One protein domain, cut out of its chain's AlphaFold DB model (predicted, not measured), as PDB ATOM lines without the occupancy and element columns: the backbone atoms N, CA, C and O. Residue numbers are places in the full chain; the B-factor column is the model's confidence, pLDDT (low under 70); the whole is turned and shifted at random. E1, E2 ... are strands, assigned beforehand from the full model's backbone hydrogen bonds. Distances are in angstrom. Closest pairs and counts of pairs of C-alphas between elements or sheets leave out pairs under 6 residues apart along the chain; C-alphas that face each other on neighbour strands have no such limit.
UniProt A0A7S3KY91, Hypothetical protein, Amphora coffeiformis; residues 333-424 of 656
ATOM      1  N   GLY A 333     -17.444   8.634  31.038       56.19
ATOM      2  CA  GLY A 333     -17.557   9.282  29.728       56.19
ATOM      3  C   GLY A 333     -17.731  10.799  29.831       56.19
ATOM      4  O   GLY A 333     -17.082  11.538  29.097       56.19
ATOM      5  N   ASP A 334     -18.511  11.246  30.821       74.69
ATOM      6  CA  ASP A 334     -18.893  12.660  30.979       74.69
ATOM      7  C   ASP A 334     -18.138  13.385  32.107       74.69
ATOM      8  O   ASP A 334     -18.316  14.586  32.324       74.69
ATOM      9  N   PHE A 335     -17.307  12.665  32.861       86.56
ATOM     10  CA  PHE A 335     -16.594  13.187  34.023       86.56
ATOM     11  C   PHE A 335     -15.089  13.228  33.762       86.56
ATOM     12  O   PHE A 335     -14.436  12.204  33.556       86.56
ATOM     13  N   THR A 336     -14.501  14.419  33.830       91.19
ATOM     14  CA  THR A 336     -13.064  14.612  33.641       91.19
ATOM     15  C   THR A 336     -12.337  14.493  34.978       91.19
ATOM     16  O   THR A 336     -12.792  14.991  36.007       91.19
ATOM     17  N   LEU A 337     -11.198  13.793  34.998       93.25
ATOM     18  CA  LEU A 337     -10.354  13.715  36.193       93.25
ATOM     19  C   LEU A 337      -9.736  15.092  36.457       93.25
ATOM     20  O   LEU A 337      -8.835  15.516  35.727       93.25
ATOM     21  N   VAL A 338     -10.185  15.754  37.522       96.06
ATOM     22  CA  VAL A 338      -9.738  17.101  37.892       96.06
ATOM     23  C   VAL A 338      -8.726  17.114  39.026       96.06
ATOM     24  O   VAL A 338      -8.121  18.155  39.231       96.06
ATOM     25  N   SER A 339      -8.480  16.007  39.738       96.25
ATOM     26  CA  SER A 339      -7.420  15.945  40.758       96.25
ATOM     27  C   SER A 339      -6.062  15.465  40.234       96.25
ATOM     28  O   SER A 339      -5.958  14.810  39.189       96.25
ATOM     29  N   GLU A 340      -5.006  15.738  41.002       96.06
ATOM     30  CA  GLU A 340      -3.717  15.044  40.891       96.06
ATOM     31  C   GLU A 340      -3.815  13.574  41.362       96.06
ATOM     32  O   GLU A 340      -4.728  13.199  42.099       96.06
ATOM     33  N   ASP A 341      -2.883  12.720  40.916       90.38
ATOM     34  CA  ASP A 341      -2.882  11.270  41.210       90.38
ATOM     35  C   ASP A 341      -2.479  10.926  42.656       90.38
ATOM     36  O   ASP A 341      -2.704   9.812  43.123       90.38
ATOM     37  N   ASN A 342      -1.850  11.861  43.361       91.19
ATOM     38  CA  ASN A 342      -1.334  11.729  44.725       91.19
ATOM     39  C   ASN A 342      -2.151  12.544  45.740       91.19
ATOM     40  O   ASN A 342      -1.626  12.897  46.801       91.19
ATOM     41  N   LEU A 343      -3.405  12.859  45.412       95.88
ATOM     42  CA  LEU A 343      -4.330  13.534  46.311       95.88
ATOM     43  C   LEU A 343      -4.776  12.584  47.429       95.88
ATOM     44  O   LEU A 343      -5.162  11.443  47.177       95.88
ATOM     45  N   TRP A 344      -4.757  13.075  48.665       94.88
ATOM     46  CA  TRP A 344      -5.306  12.399  49.834       94.88
ATOM     47  C   TRP A 344      -6.454  13.213  50.404       94.88
ATOM     48  O   TRP A 344      -6.323  14.421  50.588       94.88
ATOM     49  N   VAL A 345      -7.559  12.542  50.708       94.62
ATOM     50  CA  VAL A 345      -8.785  13.171  51.199       94.62
ATOM     51  C   VAL A 345      -9.150  12.546  52.538       94.62
ATOM     52  O   VAL A 345      -9.087  11.322  52.696       94.62
ATOM     53  N   LYS A 346      -9.457  13.385  53.528       93.81
ATOM     54  CA  LYS A 346      -9.900  12.943  54.850       93.81
ATOM     55  C   LYS A 346     -11.310  12.376  54.767       93.81
ATOM     56  O   LYS A 346     -12.172  12.952  54.119       93.81
ATOM     57  N   TYR A 347     -11.517  11.242  55.415       87.38
ATOM     58  CA  TYR A 347     -12.795  10.556  55.484       87.38
ATOM     59  C   TYR A 347     -13.499  10.823  56.809       87.38
ATOM     60  O   TYR A 347     -12.888  11.306  57.769       87.38
ATOM     61  N   ILE A 348     -14.767  10.423  56.891       84.50
ATOM     62  CA  ILE A 348     -15.601  10.543  58.096       84.50
ATOM     63  C   ILE A 348     -14.998   9.843  59.327       84.50
ATOM     64  O   ILE A 348     -15.305  10.194  60.466       84.50
ATOM     65  N   ASP A 349     -14.094   8.879  59.130       85.75
ATOM     66  CA  ASP A 349     -13.367   8.201  60.207       85.75
ATOM     67  C   ASP A 349     -12.121   8.973  60.698       85.75
ATOM     68  O   ASP A 349     -11.329   8.442  61.484       85.75
ATOM     69  N   ASN A 350     -11.950  10.221  60.248       88.38
ATOM     70  CA  ASN A 350     -10.800  11.097  60.476       88.38
ATOM     71  C   ASN A 350      -9.456  10.570  59.942       88.38
ATOM     72  O   ASN A 350      -8.410  11.132  60.285       88.38
ATOM     73  N   LYS A 351      -9.440   9.530  59.101       89.50
ATOM     74  CA  LYS A 351      -8.233   9.097  58.386       89.50
ATOM     75  C   LYS A 351      -8.201   9.681  56.982       89.50
ATOM     76  O   LYS A 351      -9.233  10.018  56.417       89.50
ATOM     77  N   THR A 352      -7.009   9.803  56.412       90.38
ATOM     78  CA  THR A 352      -6.828  10.231  55.025       90.38
ATOM     79  C   THR A 352      -6.580   9.031  54.126       90.38
ATOM     80  O   THR A 352      -5.824   8.119  54.471       90.38
ATOM     81  N   TYR A 353      -7.197   9.053  52.952       90.50
ATOM     82  CA  TYR A 353      -7.095   7.995  51.955       90.50
ATOM     83  C   TYR A 353      -6.739   8.593  50.591       90.50
ATOM     84  O   TYR A 353      -7.158   9.715  50.294       90.50
ATOM     85  N   PRO A 354      -5.973   7.877  49.751       92.12
ATOM     86  CA  PRO A 354      -5.679   8.331  48.404       92.12
ATOM     87  C   PRO A 354      -6.978   8.371  47.600       92.12
ATOM     88  O   PRO A 354      -7.700   7.372  47.540       92.12
ATOM     89  N   ALA A 355      -7.272   9.501  46.970       94.06
ATOM     90  CA  ALA A 355      -8.528   9.699  46.266       94.06
ATOM     91  C   ALA A 355      -8.333  10.359  44.902       94.06
ATOM     92  O   ALA A 355      -7.336  11.028  44.638       94.06
ATOM     93  N   ARG A 356      -9.319  10.170  44.027       93.94
ATOM     94  CA  ARG A 356      -9.432  10.844  42.737       93.94
ATOM     95  C   ARG A 356     -10.716  11.642  42.694       93.94
ATOM     96  O   ARG A 356     -11.761  11.134  43.080       93.94
ATOM     97  N   ILE A 357     -10.630  12.869  42.201       94.19
ATOM     98  CA  ILE A 357     -11.789  13.739  42.035       94.19
ATOM     99  C   ILE A 357     -12.069  13.904  40.557       94.19
ATOM    100  O   ILE A 357     -11.196  14.311  39.785       94.19
ATOM    101  N   TYR A 358     -13.303  13.611  40.182       93.81
ATOM    102  CA  TYR A 358     -13.804  13.820  38.841       93.81
ATOM    103  C   TYR A 358     -14.833  14.942  38.844       93.81
ATOM    104  O   TYR A 358     -15.586  15.078  39.805       93.81
ATOM    105  N   LYS A 359     -14.879  15.740  37.780       92.50
ATOM    106  CA  LYS A 359     -15.866  16.805  37.611       92.50
ATOM    107  C   LYS A 359     -16.524  16.687  36.249       92.50
ATOM    108  O   LYS A 359     -15.840  16.505  35.246       92.50
ATOM    109  N   ARG A 360     -17.844  16.799  36.204       90.00
ATOM    110  CA  ARG A 360     -18.586  16.869  34.947       90.00
ATOM    111  C   ARG A 360     -18.627  18.307  34.454       90.00
ATOM    112  O   ARG A 360     -18.918  19.218  35.227       90.00
ATOM    113  N   GLU A 361     -18.310  18.516  33.180       85.31
ATOM    114  CA  GLU A 361     -18.226  19.865  32.604       85.31
ATOM    115  C   GLU A 361     -19.593  20.549  32.507       85.31
ATOM    116  O   GLU A 361     -19.687  21.751  32.738       85.31
ATOM    117  N   GLU A 362     -20.646  19.782  32.208       79.75
ATOM    118  CA  GLU A 362     -21.988  20.311  31.942       79.75
ATOM    119  C   GLU A 362     -22.618  20.999  33.161       79.75
ATOM    120  O   GLU A 362     -23.160  22.097  33.046       79.75
ATOM    121  N   ASP A 363     -22.545  20.368  34.334       78.31
ATOM    122  CA  ASP A 363     -23.226  20.828  35.550       78.31
ATOM    123  C   ASP A 363     -22.277  21.090  36.726       78.31
ATOM    124  O   ASP A 363     -22.708  21.496  37.804       78.31
ATOM    125  N   GLY A 364     -20.977  20.865  36.531       87.44
ATOM    126  CA  GLY A 364     -19.965  21.043  37.560       87.44
ATOM    127  C   GLY A 364     -20.005  19.998  38.674       87.44
ATOM    128  O   GLY A 364     -19.290  20.185  39.661       87.44
ATOM    129  N   ARG A 365     -20.796  18.922  38.541       86.62
ATOM    130  CA  ARG A 365     -20.928  17.883  39.571       86.62
ATOM    131  C   ARG A 365     -19.590  17.214  39.833       86.62
ATOM    132  O   ARG A 365     -18.857  16.905  38.896       86.62
ATOM    133  N   VAL A 366     -19.300  16.960  41.105       92.38
ATOM    134  CA  VAL A 366     -18.042  16.366  41.551       92.38
ATOM    135  C   VAL A 366     -18.278  14.953  42.086       92.38
ATOM    136  O   VAL A 366     -19.190  14.740  42.881       92.38
ATOM    137  N   LEU A 367     -17.450  14.003  41.649       91.75
ATOM    138  CA  LEU A 367     -17.380  12.638  42.173       91.75
ATOM    139  C   LEU A 367     -16.047  12.425  42.879       91.75
ATOM    140  O   LEU A 367     -14.996  12.798  42.351       91.75
ATOM    141  N   LEU A 368     -16.092  11.773  44.033       92.00
ATOM    142  CA  LEU A 368     -14.926  11.457  44.842       92.00
ATOM    143  C   LEU A 368     -14.716   9.942  44.868       92.00
ATOM    144  O   LEU A 368     -15.597   9.196  45.271       92.00
ATOM    145  N   GLN A 369     -13.555   9.470  44.426       91.50
ATOM    146  CA  GLN A 369     -13.228   8.046  44.358       91.50
ATOM    147  C   GLN A 369     -12.072   7.714  45.304       91.50
ATOM    148  O   GLN A 369     -10.930   8.081  45.020       91.50
ATOM    149  N   TYR A 370     -12.323   6.975  46.381       89.19
ATOM    150  CA  TYR A 370     -11.265   6.497  47.275       89.19
ATOM    151  C   TYR A 370     -10.571   5.265  46.677       89.19
ATOM    152  O   TYR A 370     -11.182   4.233  46.423       89.19
ATOM    153  N   THR A 371      -9.265   5.361  46.430       81.12
ATOM    154  CA  THR A 371      -8.485   4.340  45.699       81.12
ATOM    155  C   THR A 371      -7.886   3.249  46.594       81.12
ATOM    156  O   THR A 371      -7.331   2.274  46.093       81.12
ATOM    157  N   SER A 372      -7.979   3.398  47.918       69.94
ATOM    158  CA  SER A 372      -7.432   2.452  48.900       69.94
ATOM    159  C   SER A 372      -8.426   1.421  49.425       69.94
ATOM    160  O   SER A 372      -7.994   0.470  50.079       69.94
ATOM    161  N   GLU A 373      -9.727   1.601  49.197       56.66
ATOM    162  CA  GLU A 373     -10.721   0.620  49.621       56.66
ATOM    163  C   GLU A 373     -10.896  -0.466  48.549       56.66
ATOM    164  O   GLU A 373     -10.998  -0.159  47.358       56.66
ATOM    165  N   PRO A 374     -10.905  -1.756  48.931       50.53
ATOM    166  CA  PRO A 374     -11.284  -2.819  48.016       50.53
ATOM    167  C   PRO A 374     -12.769  -2.652  47.684       50.53
ATOM    168  O   PRO A 374     -13.629  -3.028  48.473       50.53
ATOM    169  N   VAL A 375     -13.058  -2.070  46.520       51.34
ATOM    170  CA  VAL A 375     -14.413  -1.922  45.976       51.34
ATOM    171  C   VAL A 375     -15.068  -3.307  45.911       51.34
ATOM    172  O   VAL A 375     -14.674  -4.160  45.114       51.34
ATOM    173  N   THR A 376     -16.032  -3.573  46.789       43.34
ATOM    174  CA  THR A 376     -16.715  -4.874  46.868       43.34
ATOM    175  C   THR A 376     -17.805  -5.014  45.803       43.34
ATOM    176  O   THR A 376     -18.074  -6.139  45.385       43.34
ATOM    177  N   ASN A 377     -18.361  -3.901  45.301       44.59
ATOM    178  CA  ASN A 377     -19.298  -3.845  44.170       44.59
ATOM    179  C   ASN A 377     -19.048  -2.614  43.277       44.59
ATOM    180  O   ASN A 377     -18.669  -1.559  43.774       44.59
ATOM    181  N   ALA A 378     -19.352  -2.720  41.977       45.09
ATOM    182  CA  ALA A 378     -19.125  -1.726  40.910       45.09
ATOM    183  C   ALA A 378     -19.724  -0.304  41.103       45.09
ATOM    184  O   ALA A 378     -19.569   0.544  40.228       45.09
ATOM    185  N   GLY A 379     -20.393  -0.020  42.224       50.03
ATOM    186  CA  GLY A 379     -20.932   1.301  42.582       50.03
ATOM    187  C   GLY A 379     -20.445   1.846  43.929       50.03
ATOM    188  O   GLY A 379     -20.634   3.025  44.192       50.03
ATOM    189  N   ASP A 380     -19.770   1.032  44.747       52.75
ATOM    190  CA  ASP A 380     -19.423   1.380  46.136       52.75
ATOM    191  C   ASP A 380     -18.105   2.176  46.238       52.75
ATOM    192  O   ASP A 380     -17.685   2.559  47.324       52.75
ATOM    193  N   GLY A 381     -17.412   2.407  45.115       63.62
ATOM    194  CA  GLY A 381     -16.101   3.071  45.087       63.62
ATOM    195  C   GLY A 381     -16.130   4.580  44.835       63.62
ATOM    196  O   GLY A 381     -15.067   5.198  44.812       63.62
ATOM    197  N   PHE A 382     -17.304   5.161  44.587       72.25
ATOM    198  CA  PHE A 382     -17.466   6.575  44.257       72.25
ATOM    199  C   PHE A 382     -18.510   7.209  45.173       72.25
ATOM    200  O   PHE A 382     -19.682   6.839  45.141       72.25
ATOM    201  N   GLU A 383     -18.100   8.221  45.923       81.44
ATOM    202  CA  GLU A 383     -19.015   9.109  46.619       81.44
ATOM    203  C   GLU A 383     -19.453  10.245  45.690       81.44
ATOM    204  O   GLU A 383     -18.728  10.669  44.781       81.44
ATOM    205  N   GLY A 384     -20.679  10.723  45.895       66.44
ATOM    206  CA  GLY A 384     -21.259  11.812  45.106       66.44
ATOM    207  C   GLY A 384     -22.088  11.345  43.910       66.44
ATOM    208  O   GLY A 384     -22.586  12.171  43.139       66.44
ATOM    209  N   ILE A 385     -22.246  10.024  43.741       63.06
ATOM    210  CA  ILE A 385     -23.129   9.409  42.734       63.06
ATOM    211  C   ILE A 385     -24.602   9.595  43.111       63.06
ATOM    212  O   ILE A 385     -25.437   9.856  42.236       63.06
ATOM    213  N   CYS A 386     -24.932   9.501  44.397       54.97
ATOM    214  CA  CYS A 386     -26.294   9.669  44.889       54.97
ATOM    215  C   CYS A 386     -26.740  11.130  44.753       54.97
ATOM    216  O   CYS A 386     -25.945  12.052  44.909       54.97
ATOM    217  N   ALA A 387     -28.022  11.360  44.464       51.81
ATOM    218  CA  ALA A 387     -28.583  12.707  44.298       51.81
ATOM    219  C   ALA A 387     -28.729  13.490  45.620       51.81
ATOM    220  O   ALA A 387     -29.340  14.553  45.647       51.81
ATOM    221  N   HIS A 388     -28.213  12.962  46.728       59.69
ATOM    222  CA  HIS A 388     -28.175  13.633  48.028       59.69
ATOM    223  C   HIS A 388     -26.744  13.913  48.502       59.69
ATOM    224  O   HIS A 388     -26.559  14.707  49.420       59.69
ATOM    225  N   ASP A 389     -25.747  13.340  47.824       71.38
ATOM    226  CA  ASP A 389     -24.335  13.564  48.098       71.38
ATOM    227  C   ASP A 389     -23.781  14.425  46.962       71.38
ATOM    228  O   ASP A 389     -23.586  13.959  45.838       71.38
ATOM    229  N   PHE A 390     -23.581  15.715  47.222       81.50
ATOM    230  CA  PHE A 390     -23.005  16.634  46.251       81.50
ATOM    231  C   PHE A 390     -21.745  17.243  46.828       81.50
ATOM    232  O   PHE A 390     -21.789  18.036  47.764       81.50
ATOM    233  N   TYR A 391     -20.623  16.912  46.206       92.75
ATOM    234  CA  TYR A 391     -19.374  17.591  46.484       92.75
ATOM    235  C   TYR A 391     -19.287  18.851  45.628       92.75
ATOM    236  O   TYR A 391     -19.675  18.856  44.456       92.75
ATOM    237  N   THR A 392     -18.752  19.921  46.202       94.88
ATOM    238  CA  THR A 392     -18.447  21.149  45.459       94.88
ATOM    239  C   THR A 392     -16.948  21.377  45.468       94.88
ATOM    240  O   THR A 392     -16.337  21.448  46.527       94.88
ATOM    241  N   LEU A 393     -16.349  21.514  44.286       96.75
ATOM    242  CA  LEU A 393     -14.934  21.850  44.142       96.75
ATOM    243  C   LEU A 393     -14.783  23.305  43.691       96.75
ATOM    244  O   LEU A 393     -15.070  23.637  42.534       96.75
ATOM    245  N   ASN A 394     -14.281  24.142  44.598       96.44
ATOM    246  CA  ASN A 394     -14.021  25.560  44.380       96.44
ATOM    247  C   ASN A 394     -12.517  25.806  44.234       96.44
ATOM    248  O   ASN A 394     -11.785  25.813  45.219       96.44
ATOM    249  N   MET A 395     -12.047  26.024  43.008       97.12
ATOM    250  CA  MET A 395     -10.641  26.370  42.763       97.12
ATOM    251  C   MET A 395     -10.353  27.813  43.197       97.12
ATOM    252  O   MET A 395     -11.182  28.704  42.997       97.12
ATOM    253  N   HIS A 396      -9.167  28.066  43.756       96.81
ATOM    254  CA  HIS A 396      -8.720  29.417  44.092       96.81
ATOM    255  C   HIS A 396      -8.581  30.292  42.835       96.81
ATOM    256  O   HIS A 396      -8.344  29.812  41.721       96.81
ATOM    257  N   THR A 397      -8.715  31.611  43.010       94.69
ATOM    258  CA  THR A 397      -8.649  32.579  41.901       94.69
ATOM    259  C   THR A 397      -7.330  32.438  41.135       94.69
ATOM    260  O   THR A 397      -6.256  32.532  41.722       94.69
ATOM    261  N   GLY A 398      -7.416  32.241  39.815       93.69
ATOM    262  CA  GLY A 398      -6.255  32.073  38.934       93.69
ATOM    263  C   GLY A 398      -5.782  30.628  38.739       93.69
ATOM    264  O   GLY A 398      -4.921  30.411  37.894       93.69
ATOM    265  N   GLN A 399      -6.363  29.647  39.442       93.81
ATOM    266  CA  GLN A 399      -5.972  28.228  39.357       93.81
ATOM    267  C   GLN A 399      -7.056  27.322  38.750       93.81
ATOM    268  O   GLN A 399      -6.988  26.103  38.859       93.81
ATOM    269  N   SER A 400      -8.052  27.887  38.058       88.75
ATOM    270  CA  SER A 400      -9.169  27.129  37.464       88.75
ATOM    271  C   SER A 400      -8.759  26.108  36.396       88.75
ATOM    272  O   SER A 400      -9.540  25.215  36.088       88.75
ATOM    273  N   ASN A 401      -7.562  26.253  35.823       91.25
ATOM    274  CA  ASN A 401      -7.035  25.380  34.770       91.25
ATOM    275  C   ASN A 401      -6.029  24.344  35.303       91.25
ATOM    276  O   ASN A 401      -5.492  23.557  34.525       91.25
ATOM    277  N   GLU A 402      -5.725  24.369  36.601       95.12
ATOM    278  CA  GLU A 402      -4.819  23.414  37.237       95.12
ATOM    279  C   GLU A 402      -5.595  22.208  37.774       95.12
ATOM    280  O   GLU A 402      -6.773  22.306  38.115       95.12
ATOM    281  N   LYS A 403      -4.921  21.058  37.888       97.00
ATOM    282  CA  LYS A 403      -5.489  19.916  38.606       97.00
ATOM    283  C   LYS A 403      -5.555  20.223  40.100       97.00
ATOM    284  O   LYS A 403      -4.604  20.748  40.672       97.00
ATOM    285  N   PHE A 404      -6.665  19.874  40.734       97.38
ATOM    286  CA  PHE A 404      -6.859  20.020  42.164       97.38
ATOM    287  C   PHE A 404      -5.890  19.135  42.942       97.38
ATOM    288  O   PHE A 404      -5.822  17.919  42.743       97.38
ATOM    289  N   ASN A 405      -5.166  19.755  43.863       96.00
ATOM    290  CA  ASN A 405      -4.131  19.094  44.645       96.00
ATOM    291  C   ASN A 405      -4.335  19.264  46.158       96.00
ATOM    292  O   ASN A 405      -3.478  18.908  46.954       96.00
ATOM    293  N   GLY A 406      -5.479  19.804  46.580       95.69
ATOM    294  CA  GLY A 406      -5.784  20.041  47.992       95.69
ATOM    295  C   GLY A 406      -5.252  21.359  48.554       95.69
ATOM    296  O   GLY A 406      -5.616  21.713  49.664       95.69
ATOM    297  N   THR A 407      -4.431  22.109  47.806       95.94
ATOM    298  CA  THR A 407      -3.929  23.438  48.225       95.94
ATOM    299  C   THR A 407      -4.374  24.580  47.306       95.94
ATOM    300  O   THR A 407      -4.390  25.740  47.717       95.94
ATOM    301  N   ASN A 408      -4.759  24.260  46.069       96.56
ATOM    302  CA  ASN A 408      -5.196  25.212  45.042       96.56
ATOM    303  C   ASN A 408      -6.724  25.367  44.936       96.56
ATOM    304  O   ASN A 408      -7.236  25.950  43.977       96.56
ATOM    305  N   GLY A 409      -7.460  24.857  45.917       96.94
ATOM    306  CA  GLY A 409      -8.904  24.986  46.006       96.94
ATOM    307  C   GLY A 409      -9.442  24.388  47.296       96.94
ATOM    308  O   GLY A 409      -8.682  23.916  48.140       96.94
ATOM    309  N   THR A 410     -10.760  24.345  47.386       97.44
ATOM    310  CA  THR A 410     -11.499  23.800  48.518       97.44
ATOM    311  C   THR A 410     -12.518  22.788  48.011       97.44
ATOM    312  O   THR A 410     -13.303  23.095  47.108       97.44
ATOM    313  N   LEU A 411     -12.504  21.585  48.586       96.94
ATOM    314  CA  LEU A 411     -13.529  20.566  48.376       96.94
ATOM    315  C   LEU A 411     -14.537  20.651  49.523       96.94
ATOM    316  O   LEU A 411     -14.139  20.627  50.684       96.94
ATOM    317  N   LEU A 412     -15.821  20.760  49.201       95.25
ATOM    318  CA  LEU A 412     -16.907  20.890  50.173       95.25
ATOM    319  C   LEU A 412     -17.850  19.686  50.100       95.25
ATOM    320  O   LEU A 412     -18.109  19.196  48.998       95.25
ATOM    321  N   GLU A 413     -18.384  19.256  51.244       93.44
ATOM    322  CA  GLU A 413     -19.507  18.310  51.343       93.44
ATOM    323  C   GLU A 413     -20.850  18.977  50.994       93.44
ATOM    324  O   GLU A 413     -20.941  20.194  50.798       93.44
ATOM    325  N   THR A 414     -21.921  18.175  50.967       85.38
ATOM    326  CA  THR A 414     -23.298  18.634  50.725       85.38
ATOM    327  C   THR A 414     -23.734  19.732  51.701       85.38
ATOM    328  O   THR A 414     -24.488  20.629  51.324       85.38
ATOM    329  N   ASP A 415     -23.280  19.683  52.956       89.81
ATOM    330  CA  ASP A 415     -23.621  20.674  53.984       89.81
ATOM    331  C   ASP A 415     -22.750  21.948  53.928       89.81
ATOM    332  O   ASP A 415     -22.950  22.878  54.713       89.81
ATOM    333  N   GLY A 416     -21.812  22.012  52.977       93.06
ATOM    334  CA  GLY A 416     -20.870  23.112  52.804       93.06
ATOM    335  C   GLY A 416     -19.659  23.057  53.735       93.06
ATOM    336  O   GLY A 416     -18.855  23.991  53.713       93.06
ATOM    337  N   SER A 417     -19.507  22.006  54.546       93.88
ATOM    338  CA  SER A 417     -18.296  21.787  55.334       93.88
ATOM    339  C   SER A 417     -17.110  21.434  54.435       93.88
ATOM    340  O   SER A 417     -17.257  20.823  53.377       93.88
ATOM    341  N   GLU A 418     -15.920  21.881  54.829       96.56
ATOM    342  CA  GLU A 418     -14.693  21.652  54.070       96.56
ATOM    343  C   GLU A 418     -14.105  20.269  54.360       96.56
ATOM    344  O   GLU A 418     -13.882  19.899  55.515       96.56
ATOM    345  N   ILE A 419     -13.790  19.538  53.290       95.75
ATOM    346  CA  ILE A 419     -13.092  18.259  53.353       95.75
ATOM    347  C   ILE A 419     -11.595  18.514  53.267       95.75
ATOM    348  O   ILE A 419     -11.072  18.982  52.252       95.75
ATOM    349  N   GLU A 420     -10.883  18.150  54.329       97.12
ATOM    350  CA  GLU A 420      -9.433  18.297  54.401       97.12
ATOM    351  C   GLU A 420      -8.748  17.441  53.319       97.12
ATOM    352  O   GLU A 420      -8.822  16.207  53.320       97.12
ATOM    353  N   CYS A 421      -8.069  18.115  52.392       96.56
ATOM    354  CA  CYS A 421      -7.342  17.514  51.280       96.56
ATOM    355  C   CYS A 421      -5.845  17.828  51.403       96.56
ATOM    356  O   CYS A 421      -5.462  18.922  51.806       96.56
ATOM    357  N   SER A 422      -4.972  16.888  51.043       95.19
ATOM    358  CA  SER A 422      -3.521  17.106  51.095       95.19
ATOM    359  C   SER A 422      -2.769  16.332  50.015       95.19
ATOM    360  O   SER A 422      -3.200  15.268  49.573       95.19
ATOM    361  N   ILE A 423      -1.607  16.853  49.613       93.12
ATOM    362  CA  ILE A 423      -0.640  16.112  48.802       93.12
ATOM    363  C   ILE A 423       0.314  15.403  49.747       93.12
ATOM    364  O   ILE A 423       1.023  16.045  50.527       93.12
ATOM    365  N   GLN A 424       0.419  14.084  49.632       83.75
ATOM    366  CA  GLN A 424       1.525  13.400  50.281       83.75
ATOM    367  C   GLN A 424       2.778  13.600  49.425       83.75
ATOM    368  O   GLN A 424       2.967  12.955  48.393       83.75
TER     369      GLN A 424
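AT A GLANCE: This is residues 333 to 424 of the 656 residues of the protein "Hypothetical protein" of Amphora coffeiformis (UniProt A0A7S3KY91). There is little regular structure: a strongly twisted, branched sheet of E1, E2, E3, E4 and E7, antiparallel, with the hairpin E5 and E6 loosely over one face. Two long loops, residues 371 to 391 and residues 396 to 408, reach out to opposite ends of the longest axis, and residues 374 to 379 of the first stick out. The 92 printed residues hold seven strands, E1 to E7 (32 residues, all strand), and no named helix. The whole is compact, radius of gyration of the C-alphas 12.4 A, spanning 39 by 30 by 25 A.

IN THESE COORDINATES: E1 is residues 335 to 337, from C-alpha 335 at (-16.594, 13.187, 34.023). E2 is 343 to 346, E3 352 to 360 (24.2 A), E4 366 to 370, E5 392 to 395, E6 409 to 412, and E7 421 to 423, to C-alpha 423 at (-0.640, 16.112, 48.802).

HOW THE PARTS SIT: E1 and E2 lie on one side of E3, E4 on the other; N 336 and O 359 are 2.9 A apart, N 353 and O 345 3.0 A, N 356 and O 369 2.8 A. E2, E3 and E4 form a meander, each the antiparallel neighbour of the one before. E7 neighbours E2, N 344 to O 422 2.8 A. In the E5 and E6 hairpin, N 394 and O 410 are 2.9 A apart.

THE WHOLE: The farthest C-alphas, Thr 376 and Gly 398, are 39.2 A apart. The printed part has no cut. Links E4 to E5 and E5 to E6 are long. pLDDT is under 70 at residues 333, 372 to 381 and 384 to 388.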